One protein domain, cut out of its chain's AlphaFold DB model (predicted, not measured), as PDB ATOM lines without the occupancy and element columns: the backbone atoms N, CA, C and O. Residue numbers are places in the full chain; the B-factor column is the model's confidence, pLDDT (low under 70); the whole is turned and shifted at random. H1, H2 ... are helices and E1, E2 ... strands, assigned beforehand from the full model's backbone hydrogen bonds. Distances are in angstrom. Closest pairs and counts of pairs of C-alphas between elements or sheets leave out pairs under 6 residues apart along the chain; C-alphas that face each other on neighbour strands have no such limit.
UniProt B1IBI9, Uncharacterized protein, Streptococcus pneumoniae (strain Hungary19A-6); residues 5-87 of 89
ATOM      1  N   THR A   5     211.318 236.648 176.209       94.94
ATOM      2  CA  THR A   5     210.816 236.982 177.549       94.94
ATOM      3  C   THR A   5     210.159 238.364 177.558       94.94
ATOM      4  O   THR A   5     210.334 239.147 176.627       94.94
ATOM      5  N   GLU A   6     209.412 238.681 178.616       93.88
ATOM      6  CA  GLU A   6     208.788 240.000 178.785       93.88
ATOM      7  C   GLU A   6     209.835 241.121 178.768       93.88
ATOM      8  O   GLU A   6     209.695 242.068 178.002       93.88
ATOM      9  N   ASP A   7     210.948 240.950 179.491       93.06
ATOM     10  CA  ASP A   7     212.062 241.907 179.478       93.06
ATOM     11  C   ASP A   7     212.627 242.128 178.065       93.06
ATOM     12  O   ASP A   7     212.835 243.266 177.656       93.06
ATOM     13  N   GLN A   8     212.813 241.060 177.279       95.12
ATOM     14  CA  GLN A   8     213.305 241.168 175.899       95.12
ATOM     15  C   GLN A   8     212.307 241.873 174.972       95.12
ATOM     16  O   GLN A   8     212.711 242.580 174.050       95.12
ATOM     17  N   VAL A   9     211.003 241.667 175.183       95.31
ATOM     18  CA  VAL A   9     209.950 242.372 174.439       95.31
ATOM     19  C   VAL A   9     209.922 243.849 174.831       95.31
ATOM     20  O   VAL A   9     209.840 244.696 173.943       95.31
ATOM     21  N   ARG A  10     210.054 244.172 176.123       95.38
ATOM     22  CA  ARG A  10     210.121 245.549 176.627       95.38
ATOM     23  C   ARG A  10     211.335 246.299 176.101       95.38
ATOM     24  O   ARG A  10     211.182 247.414 175.613       95.38
ATOM     25  N   ASP A  11     212.515 245.689 176.147       94.50
ATOM     26  CA  ASP A  11     213.747 246.304 175.647       94.50
ATOM     27  C   ASP A  11     213.660 246.582 174.142       94.50
ATOM     28  O   ASP A  11     214.090 247.639 173.681       94.50
ATOM     29  N   TYR A  12     213.032 245.677 173.386       95.06
ATOM     30  CA  TYR A  12     212.747 245.893 171.970       95.06
ATOM     31  C   TYR A  12     211.737 247.031 171.750       95.06
ATOM     32  O   TYR A  12     211.953 247.898 170.906       95.06
ATOM     33  N   ALA A  13     210.642 247.062 172.516       95.06
ATOM     34  CA  ALA A  13     209.635 248.118 172.424       95.06
ATOM     35  C   ALA A  13     210.216 249.496 172.772       95.06
ATOM     36  O   ALA A  13     209.900 250.471 172.096       95.06
ATOM     37  N   ARG A  14     211.109 249.565 173.766       95.38
ATOM     38  CA  ARG A  14     211.847 250.775 174.145       95.38
ATOM     39  C   ARG A  14     212.566 251.391 172.946       95.38
ATOM     40  O   ARG A  14     212.416 252.585 172.716       95.38
ATOM     41  N   GLU A  15     213.304 250.576 172.192       95.44
ATOM     42  CA  GLU A  15     214.060 251.027 171.017       95.44
ATOM     43  C   GLU A  15     213.140 251.426 169.859       95.44
ATOM     44  O   GLU A  15     213.355 252.453 169.223       95.44
ATOM     45  N   VAL A  16     212.085 250.647 169.599       95.81
ATOM     46  CA  VAL A  16     211.136 250.926 168.506       95.81
ATOM     47  C   VAL A  16     210.334 252.203 168.754       95.81
ATOM     48  O   VAL A  16     210.072 252.950 167.814       95.81
ATOM     49  N   LEU A  17     209.924 252.441 170.001       94.50
ATOM     50  CA  LEU A  17     209.131 253.608 170.390       94.50
ATOM     51  C   LEU A  17     209.992 254.834 170.720       94.50
ATOM     52  O   LEU A  17     209.444 255.918 170.884       94.50
ATOM     53  N   GLY A  18     211.315 254.678 170.831       94.50
ATOM     54  CA  GLY A  18     212.230 255.767 171.171       94.50
ATOM     55  C   GLY A  18     212.174 256.203 172.638       94.50
ATOM     56  O   GLY A  18     212.673 257.268 172.976       94.50
ATOM     57  N   PHE A  19     211.628 255.388 173.547       93.88
ATOM     58  CA  PHE A  19     211.495 255.751 174.971       93.88
ATOM     59  C   PHE A  19     212.844 255.866 175.708       93.88
ATOM     60  O   PHE A  19     212.888 256.228 176.881       93.88
ATOM     61  N   ASN A  20     213.953 255.534 175.047       91.12
ATOM     62  CA  ASN A  20     215.318 255.750 175.524       91.12
ATOM     63  C   ASN A  20     215.943 257.073 175.046       91.12
ATOM     64  O   ASN A  20     217.086 257.349 175.411       91.12
ATOM     65  N   GLU A  21     215.252 257.843 174.206       92.50
ATOM     66  CA  GLU A  21     215.752 259.115 173.689       92.50
ATOM     67  C   GLU A  21     215.555 260.245 174.706       92.50
ATOM     68  O   GLU A  21     214.770 260.140 175.653       92.50
ATOM     69  N   VAL A  22     216.285 261.343 174.524       90.19
ATOM     70  CA  VAL A  22     216.115 262.551 175.339       90.19
ATOM     71  C   VAL A  22     215.361 263.584 174.519       90.19
ATOM     72  O   VAL A  22     215.900 264.142 173.565       90.19
ATOM     73  N   GLU A  23     214.128 263.862 174.929       93.81
ATOM     74  CA  GLU A  23     213.250 264.830 174.279       93.81
ATOM     75  C   GLU A  23     212.925 265.987 175.226       93.81
ATOM     76  O   GLU A  23     212.704 265.811 176.428       93.81
ATOM     77  N   GLU A  24     212.924 267.210 174.697       94.06
ATOM     78  CA  GLU A  24     212.647 268.390 175.509       94.06
ATOM     79  C   GLU A  24     211.174 268.406 175.942       94.06
ATOM     80  O   GLU A  24     210.272 268.241 175.127       94.06
ATOM     81  N   ASN A  25     210.920 268.675 177.225       94.31
ATOM     82  CA  ASN A  25     209.576 268.729 177.814       94.31
ATOM     83  C   ASN A  25     208.799 267.397 177.804       94.31
ATOM     84  O   ASN A  25     207.595 267.412 178.062       94.31
ATOM     85  N   ILE A  26     209.474 266.265 177.599       95.94
ATOM     86  CA  ILE A  26     208.897 264.922 177.701       95.94
ATOM     87  C   ILE A  26     209.596 264.150 178.826       95.94
ATOM     88  O   ILE A  26     210.820 264.165 178.943       95.94
ATOM     89  N   ASN A  27     208.823 263.461 179.663       94.69
ATOM     90  CA  ASN A  27     209.331 262.437 180.569       94.69
ATOM     91  C   ASN A  27     208.992 261.066 179.983       94.69
ATOM     92  O   ASN A  27     207.823 260.690 179.947       94.69
ATOM     93  N   GLN A  28     210.003 260.334 179.528       95.12
ATOM     94  CA  GLN A  28     209.831 259.017 178.927       95.12
ATOM     95  C   GLN A  28     210.813 257.999 179.486       95.12
ATOM     96  O   GLN A  28     211.859 258.354 180.034       95.12
ATOM     97  N   GLY A  29     210.452 256.727 179.372       95.06
ATOM     98  CA  GLY A  29     211.295 255.636 179.822       95.06
ATOM     99  C   GLY A  29     210.585 254.293 179.830       95.06
ATOM    100  O   GLY A  29     209.400 254.172 179.533       95.06
ATOM    101  N   THR A  30     211.343 253.265 180.194       94.62
ATOM    102  CA  THR A  30     210.843 251.905 180.405       94.62
ATOM    103  C   THR A  30     211.461 251.308 181.658       94.62
ATOM    104  O   THR A  30     212.649 251.522 181.913       94.62
ATOM    105  N   GLY A  31     210.702 250.505 182.398       84.81
ATOM    106  CA  GLY A  31     211.240 249.640 183.443       84.81
ATOM    107  C   GLY A  31     210.355 249.500 184.677       84.81
ATOM    108  O   GLY A  31     209.645 250.412 185.078       84.81
ATOM    109  N   GLN A  32     210.511 248.368 185.357       71.94
ATOM    110  CA  GLN A  32     209.690 247.948 186.500       71.94
ATOM    111  C   GLN A  32     210.138 248.505 187.863       71.94
ATOM    112  O   GLN A  32     209.729 248.000 188.908       71.94
ATOM    113  N   ILE A  33     211.000 249.526 187.891       86.00
ATOM    114  CA  ILE A  33     211.454 250.162 189.144       86.00
ATOM    115  C   ILE A  33     210.688 251.465 189.394       86.00
ATOM    116  O   ILE A  33     210.369 251.781 190.542       86.00
ATOM    117  N   THR A  34     210.367 252.197 188.328       91.75
ATOM    118  CA  THR A  34     209.718 253.504 188.412       91.75
ATOM    119  C   THR A  34     208.222 253.347 188.661       91.75
ATOM    120  O   THR A  34     207.514 252.676 187.921       91.75
ATOM    121  N   THR A  35     207.736 253.974 189.727       94.19
ATOM    122  CA  THR A  35     206.312 254.027 190.084       94.19
ATOM    123  C   THR A  35     205.635 255.257 189.495       94.19
ATOM    124  O   THR A  35     206.270 256.300 189.333       94.19
ATOM    125  N   PHE A  36     204.321 255.193 189.298       94.31
ATOM    126  CA  PHE A  36     203.516 256.366 188.947       94.31
ATOM    127  C   PHE A  36     203.678 257.522 189.947       94.31
ATOM    128  O   PHE A  36     203.779 258.679 189.544       94.31
ATOM    129  N   ASN A  37     203.833 257.232 191.243       93.88
ATOM    130  CA  ASN A  37     204.147 258.250 192.247       93.88
ATOM    131  C   ASN A  37     205.469 258.990 191.966       93.88
ATOM    132  O   ASN A  37     205.543 260.203 192.153       93.88
ATOM    133  N   GLN A  38     206.502 258.293 191.483       93.31
ATOM    134  CA  GLN A  38     207.762 258.923 191.060       93.31
ATOM    135  C   GLN A  38     207.616 259.712 189.750       93.31
ATOM    136  O   GLN A  38     208.356 260.671 189.546       93.31
ATOM    137  N   LEU A  39     206.650 259.348 188.901       92.75
ATOM    138  CA  LEU A  39     206.296 260.074 187.675       92.75
ATOM    139  C   LEU A  39     205.424 261.317 187.936       92.75
ATOM    140  O   LEU A  39     205.217 262.116 187.029       92.75
ATOM    141  N   GLY A  40     204.962 261.516 189.176       92.50
ATOM    142  CA  GLY A  40     204.191 262.687 189.604       92.50
ATOM    143  C   GLY A  40     202.740 262.394 189.998       92.50
ATOM    144  O   GLY A  40     202.082 263.269 190.565       92.50
ATOM    145  N   PHE A  41     202.257 261.166 189.791       92.94
ATOM    146  CA  PHE A  41     200.894 260.741 190.122       92.94
ATOM    147  C   PHE A  41     200.822 260.250 191.571       92.94
ATOM    148  O   PHE A  41     200.996 259.070 191.891       92.94
ATOM    149  N   LYS A  42     200.616 261.195 192.491       92.88
ATOM    150  CA  LYS A  42     200.640 260.928 193.935       92.88
ATOM    151  C   LYS A  42     199.567 259.920 194.346       92.88
ATOM    152  O   LYS A  42     198.397 260.099 194.039       92.88
ATOM    153  N   GLY A  43     199.970 258.921 195.131       93.12
ATOM    154  CA  GLY A  43     199.069 257.896 195.673       93.12
ATOM    155  C   GLY A  43     199.075 256.569 194.912       93.12
ATOM    156  O   GLY A  43     198.519 255.600 195.422       93.12
ATOM    157  N   TYR A  44     199.764 256.489 193.768       92.69
ATOM    158  CA  TYR A  44     199.824 255.281 192.942       92.69
ATOM    159  C   TYR A  44     201.192 254.594 193.033       92.69
ATOM    160  O   TYR A  44     202.217 255.136 192.615       92.69
ATOM    161  N   SER A  45     201.223 253.391 193.611       92.69
ATOM    162  CA  SER A  45     202.436 252.564 193.765       92.69
ATOM    163  C   SER A  45     202.676 251.596 192.600       92.69
ATOM    164  O   SER A  45     203.693 250.888 192.577       92.69
ATOM    165  N   ASP A  46     201.743 251.579 191.650       92.44
ATOM    166  CA  ASP A  46     201.810 250.825 190.408       92.44
ATOM    167  C   ASP A  46     202.992 251.273 189.546       92.44
ATOM    168  O   ASP A  46     203.490 252.399 189.668       92.44
ATOM    169  N   LYS A  47     203.479 250.349 188.718       93.50
ATOM    170  CA  LYS A  47     204.676 250.521 187.895       93.50
ATOM    171  C   LYS A  47     204.334 250.110 186.469       93.50
ATOM    172  O   LYS A  47     204.015 248.937 186.290       93.50
ATOM    173  N   PRO A  48     204.371 251.034 185.501       93.94
ATOM    174  CA  PRO A  48     204.201 250.674 184.105       93.94
ATOM    175  C   PRO A  48     205.483 250.037 183.557       93.94
ATOM    176  O   PRO A  48     206.585 250.342 184.024       93.94
ATOM    177  N   ASP A  49     205.364 249.214 182.518       95.06
ATOM    178  CA  ASP A  49     206.545 248.739 181.787       95.06
ATOM    179  C   ASP A  49     207.217 249.869 180.993       95.06
ATOM    180  O   ASP A  49     208.441 249.868 180.831       95.06
ATOM    181  N   GLY A  50     206.454 250.861 180.530       95.69
ATOM    182  CA  GLY A  50     206.991 252.070 179.913       95.69
ATOM    183  C   GLY A  50     206.016 253.235 179.863       95.69
ATOM    184  O   GLY A  50     204.810 253.066 180.034       95.69
ATOM    185  N   TRP A  51     206.554 254.431 179.647       96.38
ATOM    186  CA  TRP A  51     205.798 255.676 179.644       96.38
ATOM    187  C   TRP A  51     206.386 256.704 178.676       96.38
ATOM    188  O   TRP A  51     207.595 256.759 178.456       96.38
ATOM    189  N   TYR A  52     205.504 257.553 178.159       96.38
ATOM    190  CA  TYR A  52     205.799 258.778 177.429       96.38
ATOM    191  C   TYR A  52     204.837 259.849 177.934       96.38
ATOM    192  O   TYR A  52     203.631 259.769 177.698       96.38
ATOM    193  N   LEU A  53     205.349 260.822 178.680       95.62
ATOM    194  CA  LEU A  53     204.547 261.794 179.418       95.62
ATOM    195  C   LEU A  53     204.976 263.216 179.038       95.62
ATOM    196  O   LEU A  53     205.986 263.715 179.550       95.62
ATOM    197  N   PRO A  54     204.229 263.892 178.151       95.69
ATOM    198  CA  PRO A  54     204.461 265.295 177.855       95.69
ATOM    199  C   PRO A  54     204.207 266.184 179.068       95.69
ATOM    200  O   PRO A  54     203.283 265.974 179.850       95.69
ATOM    201  N   LYS A  55     204.989 267.256 179.196       93.38
ATOM    202  CA  LYS A  55     204.756 268.292 180.212       93.38
ATOM    203  C   LYS A  55     203.452 269.063 179.975       93.38
ATOM    204  O   LYS A  55     202.859 269.579 180.920       93.38
ATOM    205  N   ASN A  56     203.032 269.190 178.717       93.06
ATOM    206  CA  ASN A  56     201.763 269.799 178.340       93.06
ATOM    207  C   ASN A  56     200.656 268.739 178.362       93.06
ATOM    208  O   ASN A  56     200.656 267.818 177.556       93.06
ATOM    209  N   MET A  57     199.681 268.916 179.251       88.44
ATOM    210  CA  MET A  57     198.583 267.962 179.467       88.44
ATOM    211  C   MET A  57     197.596 267.857 178.291       88.44
ATOM    212  O   MET A  57     196.710 267.013 178.320       88.44
ATOM    213  N   ASN A  58     197.707 268.725 177.278       93.56
ATOM    214  CA  ASN A  58     196.896 268.622 176.061       93.56
ATOM    215  C   ASN A  58     197.539 267.729 174.991       93.56
ATOM    216  O   ASN A  58     196.884 267.410 173.999       93.56
ATOM    217  N   ASP A  59     198.812 267.371 175.167       95.00
ATOM    218  CA  ASP A  59     199.529 266.507 174.238       95.00
ATOM    219  C   ASP A  59     199.306 265.034 174.602       95.00
ATOM    220  O   ASP A  59     198.897 264.687 175.710       95.00
ATOM    221  N   VAL A  60     199.560 264.146 173.643       93.75
ATOM    222  CA  VAL A  60     199.291 262.714 173.803       93.75
ATOM    223  C   VAL A  60     200.328 262.070 174.724       93.75
ATOM    224  O   VAL A  60     201.523 262.085 174.428       93.75
ATOM    225  N   ALA A  61     199.854 261.456 175.806       95.06
ATOM    226  CA  ALA A  61     200.635 260.563 176.651       95.06
ATOM    227  C   ALA A  61     200.484 259.101 176.200       95.06
ATOM    228  O   ALA A  61     199.459 258.713 175.634       95.06
ATOM    229  N   ILE A  62     201.497 258.278 176.469       95.50
ATOM    230  CA  ILE A  62     201.485 256.839 176.185       95.50
ATOM    231  C   ILE A  62     201.915 256.087 177.441       95.50
ATOM    232  O   ILE A  62     202.892 256.457 178.090       95.50
ATOM    233  N   ILE A  63     201.216 254.994 177.741       95.12
ATOM    234  CA  ILE A  63     201.680 253.955 178.661       95.12
ATOM    235  C   ILE A  63     201.822 252.650 177.897       95.12
ATOM    236  O   ILE A  63     201.004 252.310 177.042       95.12
ATOM    237  N   LEU A  64     202.901 251.943 178.205       95.19
ATOM    238  CA  LEU A  64     203.267 250.674 177.612       95.19
ATOM    239  C   LEU A  64     203.162 249.580 178.673       95.19
ATOM    240  O   LEU A  64     203.761 249.695 179.739       95.19
ATOM    241  N   GLU A  65     202.465 248.507 178.313       95.00
ATOM    242  CA  GLU A  65     202.463 247.222 179.009       95.00
ATOM    243  C   GLU A  65     202.951 246.147 178.044       95.00
ATOM    244  O   GLU A  65     202.497 246.068 176.898       95.00
ATOM    245  N   THR A  66     203.883 245.316 178.493       94.75
ATOM    246  CA  THR A  66     204.461 244.241 177.688       94.75
ATOM    247  C   THR A  66     204.234 242.897 178.349       94.75
ATOM    248  O   THR A  66     204.047 242.808 179.555       94.75
ATOM    249  N   LYS A  67     204.212 241.832 177.544       95.31
ATOM    250  CA  LYS A  67     204.171 240.444 178.016       95.31
ATOM    251  C   LYS A  67     205.143 239.609 177.186       95.31
ATOM    252  O   LYS A  67     205.485 239.979 176.061       95.31
ATOM    253  N   SER A  68     205.590 238.479 177.732       95.12
ATOM    254  CA  SER A  68     206.402 237.510 176.983       95.12
ATOM    255  C   SER A  68     205.627 236.915 175.801       95.12
ATOM    256  O   SER A  68     204.403 236.810 175.837       95.12
ATOM    257  N   GLU A  69     206.330 236.462 174.761       94.81
ATOM    258  CA  GLU A  69     205.689 235.941 173.535       94.81
ATOM    259  C   GLU A  69     204.899 234.638 173.742       94.81
ATOM    260  O   GLU A  69     204.087 234.252 172.907       94.81
ATOM    261  N   GLU A  70     205.130 233.942 174.852       94.31
ATOM    262  CA  GLU A  70     204.351 232.766 175.256       94.31
ATOM    263  C   GLU A  70     202.984 233.127 175.865       94.31
ATOM    264  O   GLU A  70     202.118 232.259 176.016       94.31
ATOM    265  N   ARG A  71     202.778 234.390 176.263       93.62
ATOM    266  CA  ARG A  71     201.538 234.854 176.885       93.62
ATOM    267  C   ARG A  71     200.580 235.352 175.811       93.62
ATOM    268  O   ARG A  71     200.917 236.185 174.981       93.62
ATOM    269  N   ASP A  72     199.337 234.894 175.896       93.12
ATOM    270  CA  ASP A  72     198.239 235.505 175.152       93.12
ATOM    271  C   ASP A  72     197.895 236.869 175.764       93.12
ATOM    272  O   ASP A  72     197.356 236.942 176.874       93.12
ATOM    273  N   ILE A  73     198.227 237.935 175.036       91.50
ATOM    274  CA  ILE A  73     197.984 239.330 175.424       91.50
ATOM    275  C   ILE A  73     196.492 239.672 175.517       91.50
ATOM    276  O   ILE A  73     196.124 240.628 176.187       91.50
ATOM    277  N   SER A  74     195.624 238.869 174.895       91.94
ATOM    278  CA  SER A  74     194.172 239.089 174.862       91.94
ATOM    279  C   SER A  74     193.487 238.723 176.182       91.94
ATOM    280  O   SER A  74     192.273 238.874 176.321       91.94
ATOM    281  N   LYS A  75     194.233 238.193 177.160       95.88
ATOM    282  CA  LYS A  75     193.682 237.850 178.472       95.88
ATOM    283  C   LYS A  75     193.215 239.108 179.194       95.88
ATOM    284  O   LYS A  75     193.987 240.043 179.381       95.88
ATOM    285  N   GLN A  76     191.985 239.052 179.704       95.81
ATOM    286  CA  GLN A  76     191.338 240.178 180.378       95.81
ATOM    287  C   GLN A  76     192.190 240.782 181.500       95.81
ATOM    288  O   GLN A  76     192.260 241.993 181.602       95.81
ATOM    289  N   ILE A  77     192.924 239.964 182.263       95.06
ATOM    290  CA  ILE A  77     193.809 240.454 183.331       95.06
ATOM    291  C   ILE A  77     194.864 241.462 182.843       95.06
ATOM    292  O   ILE A  77     195.182 242.397 183.567       95.06
ATOM    293  N   PHE A  78     195.390 241.298 181.625       94.44
ATOM    294  CA  PHE A  78     196.381 242.217 181.052       94.44
ATOM    295  C   PHE A  78     195.724 243.481 180.502       94.44
ATOM    296  O   PHE A  78     196.290 244.564 180.591       94.44
ATOM    297  N   ILE A  79     194.507 243.347 179.973       94.56
ATOM    298  CA  ILE A  79     193.696 244.488 179.543       94.56
ATOM    299  C   ILE A  79     193.306 245.328 180.765       94.56
ATOM    300  O   ILE A  79     193.456 246.540 180.734       94.56
ATOM    301  N   ASP A  80     192.865 244.695 181.852       95.56
ATOM    302  CA  ASP A  80     192.489 245.365 183.099       95.56
ATOM    303  C   ASP A  80     193.687 246.090 183.729       95.56
ATOM    304  O   ASP A  80     193.543 247.208 184.216       95.56
ATOM    305  N   GLU A  81     194.878 245.480 183.694       93.69
ATOM    306  CA  GLU A  81     196.131 246.110 184.127       93.69
ATOM    307  C   GLU A  81     196.451 247.362 183.299       93.69
ATOM    308  O   GLU A  81     196.684 248.429 183.870       93.69
ATOM    309  N   LEU A  82     196.378 247.261 181.967       94.88
ATOM    310  CA  LEU A  82     196.588 248.396 181.070       94.88
ATOM    311  C   LEU A  82     195.555 249.507 181.308       94.88
ATOM    312  O   LEU A  82     195.932 250.670 181.426       94.88
ATOM    313  N   MET A  83     194.269 249.166 181.421       95.69
ATOM    314  CA  MET A  83     193.199 250.139 181.669       95.69
ATOM    315  C   MET A  83     193.367 250.832 183.022       95.69
ATOM    316  O   MET A  83     193.248 252.050 183.093       95.69
ATOM    317  N   LYS A  84     193.732 250.089 184.076       94.94
ATOM    318  CA  LYS A  84     194.046 250.673 185.386       94.94
ATOM    319  C   LYS A  84     195.184 251.682 185.280       94.94
ATOM    320  O   LYS A  84     195.112 252.743 185.886       94.94
ATOM    321  N   ASN A  85     196.231 251.349 184.529       94.56
ATOM    322  CA  ASN A  85     197.369 252.237 184.344       94.56
ATOM    323  C   ASN A  85     196.996 253.474 183.518       94.56
ATOM    324  O   ASN A  85     197.494 254.547 183.831       94.56
ATOM    325  N   ILE A  86     196.095 253.346 182.536       94.25
ATOM    326  CA  ILE A  86     195.536 254.469 181.767       94.25
ATOM    327  C   ILE A  86     194.699 255.403 182.650       94.25
ATOM    328  O   ILE A  86     194.831 256.613 182.523       94.25
ATOM    329  N   ASP A  87     193.895 254.872 183.574       94.88
ATOM    330  CA  ASP A  87     193.063 255.682 184.480       94.88
ATOM    331  C   ASP A  87     193.881 256.540 185.470       94.88
ATOM    332  O   ASP A  87     193.339 257.448 186.102       94.88
TER     333      ASP A  87
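What this domain is: This is residues 5 to 87 of the 89 residues of an uncharacterized protein of Streptococcus pneumoniae (strain Hungary19A-6) (UniProt B1IBI9). A small sheet of three antiparallel strands, in the order E1, E2, E3, has helix H1 along one face, making two layers; H3 packs on edge strand E3 with residues 82 to 86. The 83 printed residues run H1 E1 H2 E2 E3 H3, a mixed class with under half in named elements. The whole is compact, radius of gyration of the C-alphas 12.9 A, spanning 36 by 28 by 23 A.

How they stand to each other: H1, residues 6 to 17, is on the sheet at a height of 7.1 A; its closest C-alphas to E1, residues 26 to 30, are Arg 14 and Thr 30, 6.4 A. H2, residues 36 to 39, only grazes the sheet. E2, residues 50 to 54, is antiparallel to E1, with N 29 and O 51 within hydrogen-bond range at 3.0 A. E2 and E3, residues 62 to 64, form a hairpin, N 52 and O 62 at 2.8 A. H3, residues 76 to 86, only grazes the sheet; C-alphas 63 and 86 are its closest to E3, 6.9 A. The three helices are apart. Every O i to N i+4 pair is within range in H1 and H3; H2 is too short for one.

Where its parts are: H1 spans 16.0 A from C-alpha 6 (208.788, 240.000, 178.785); H3 spans 15.0 A to C-alpha 86 (195.536, 254.469, 181.767).

The domain as a whole: The E3 to H3 link is long. The printed part has no cut; no printed residue is under 70 in pLDDT.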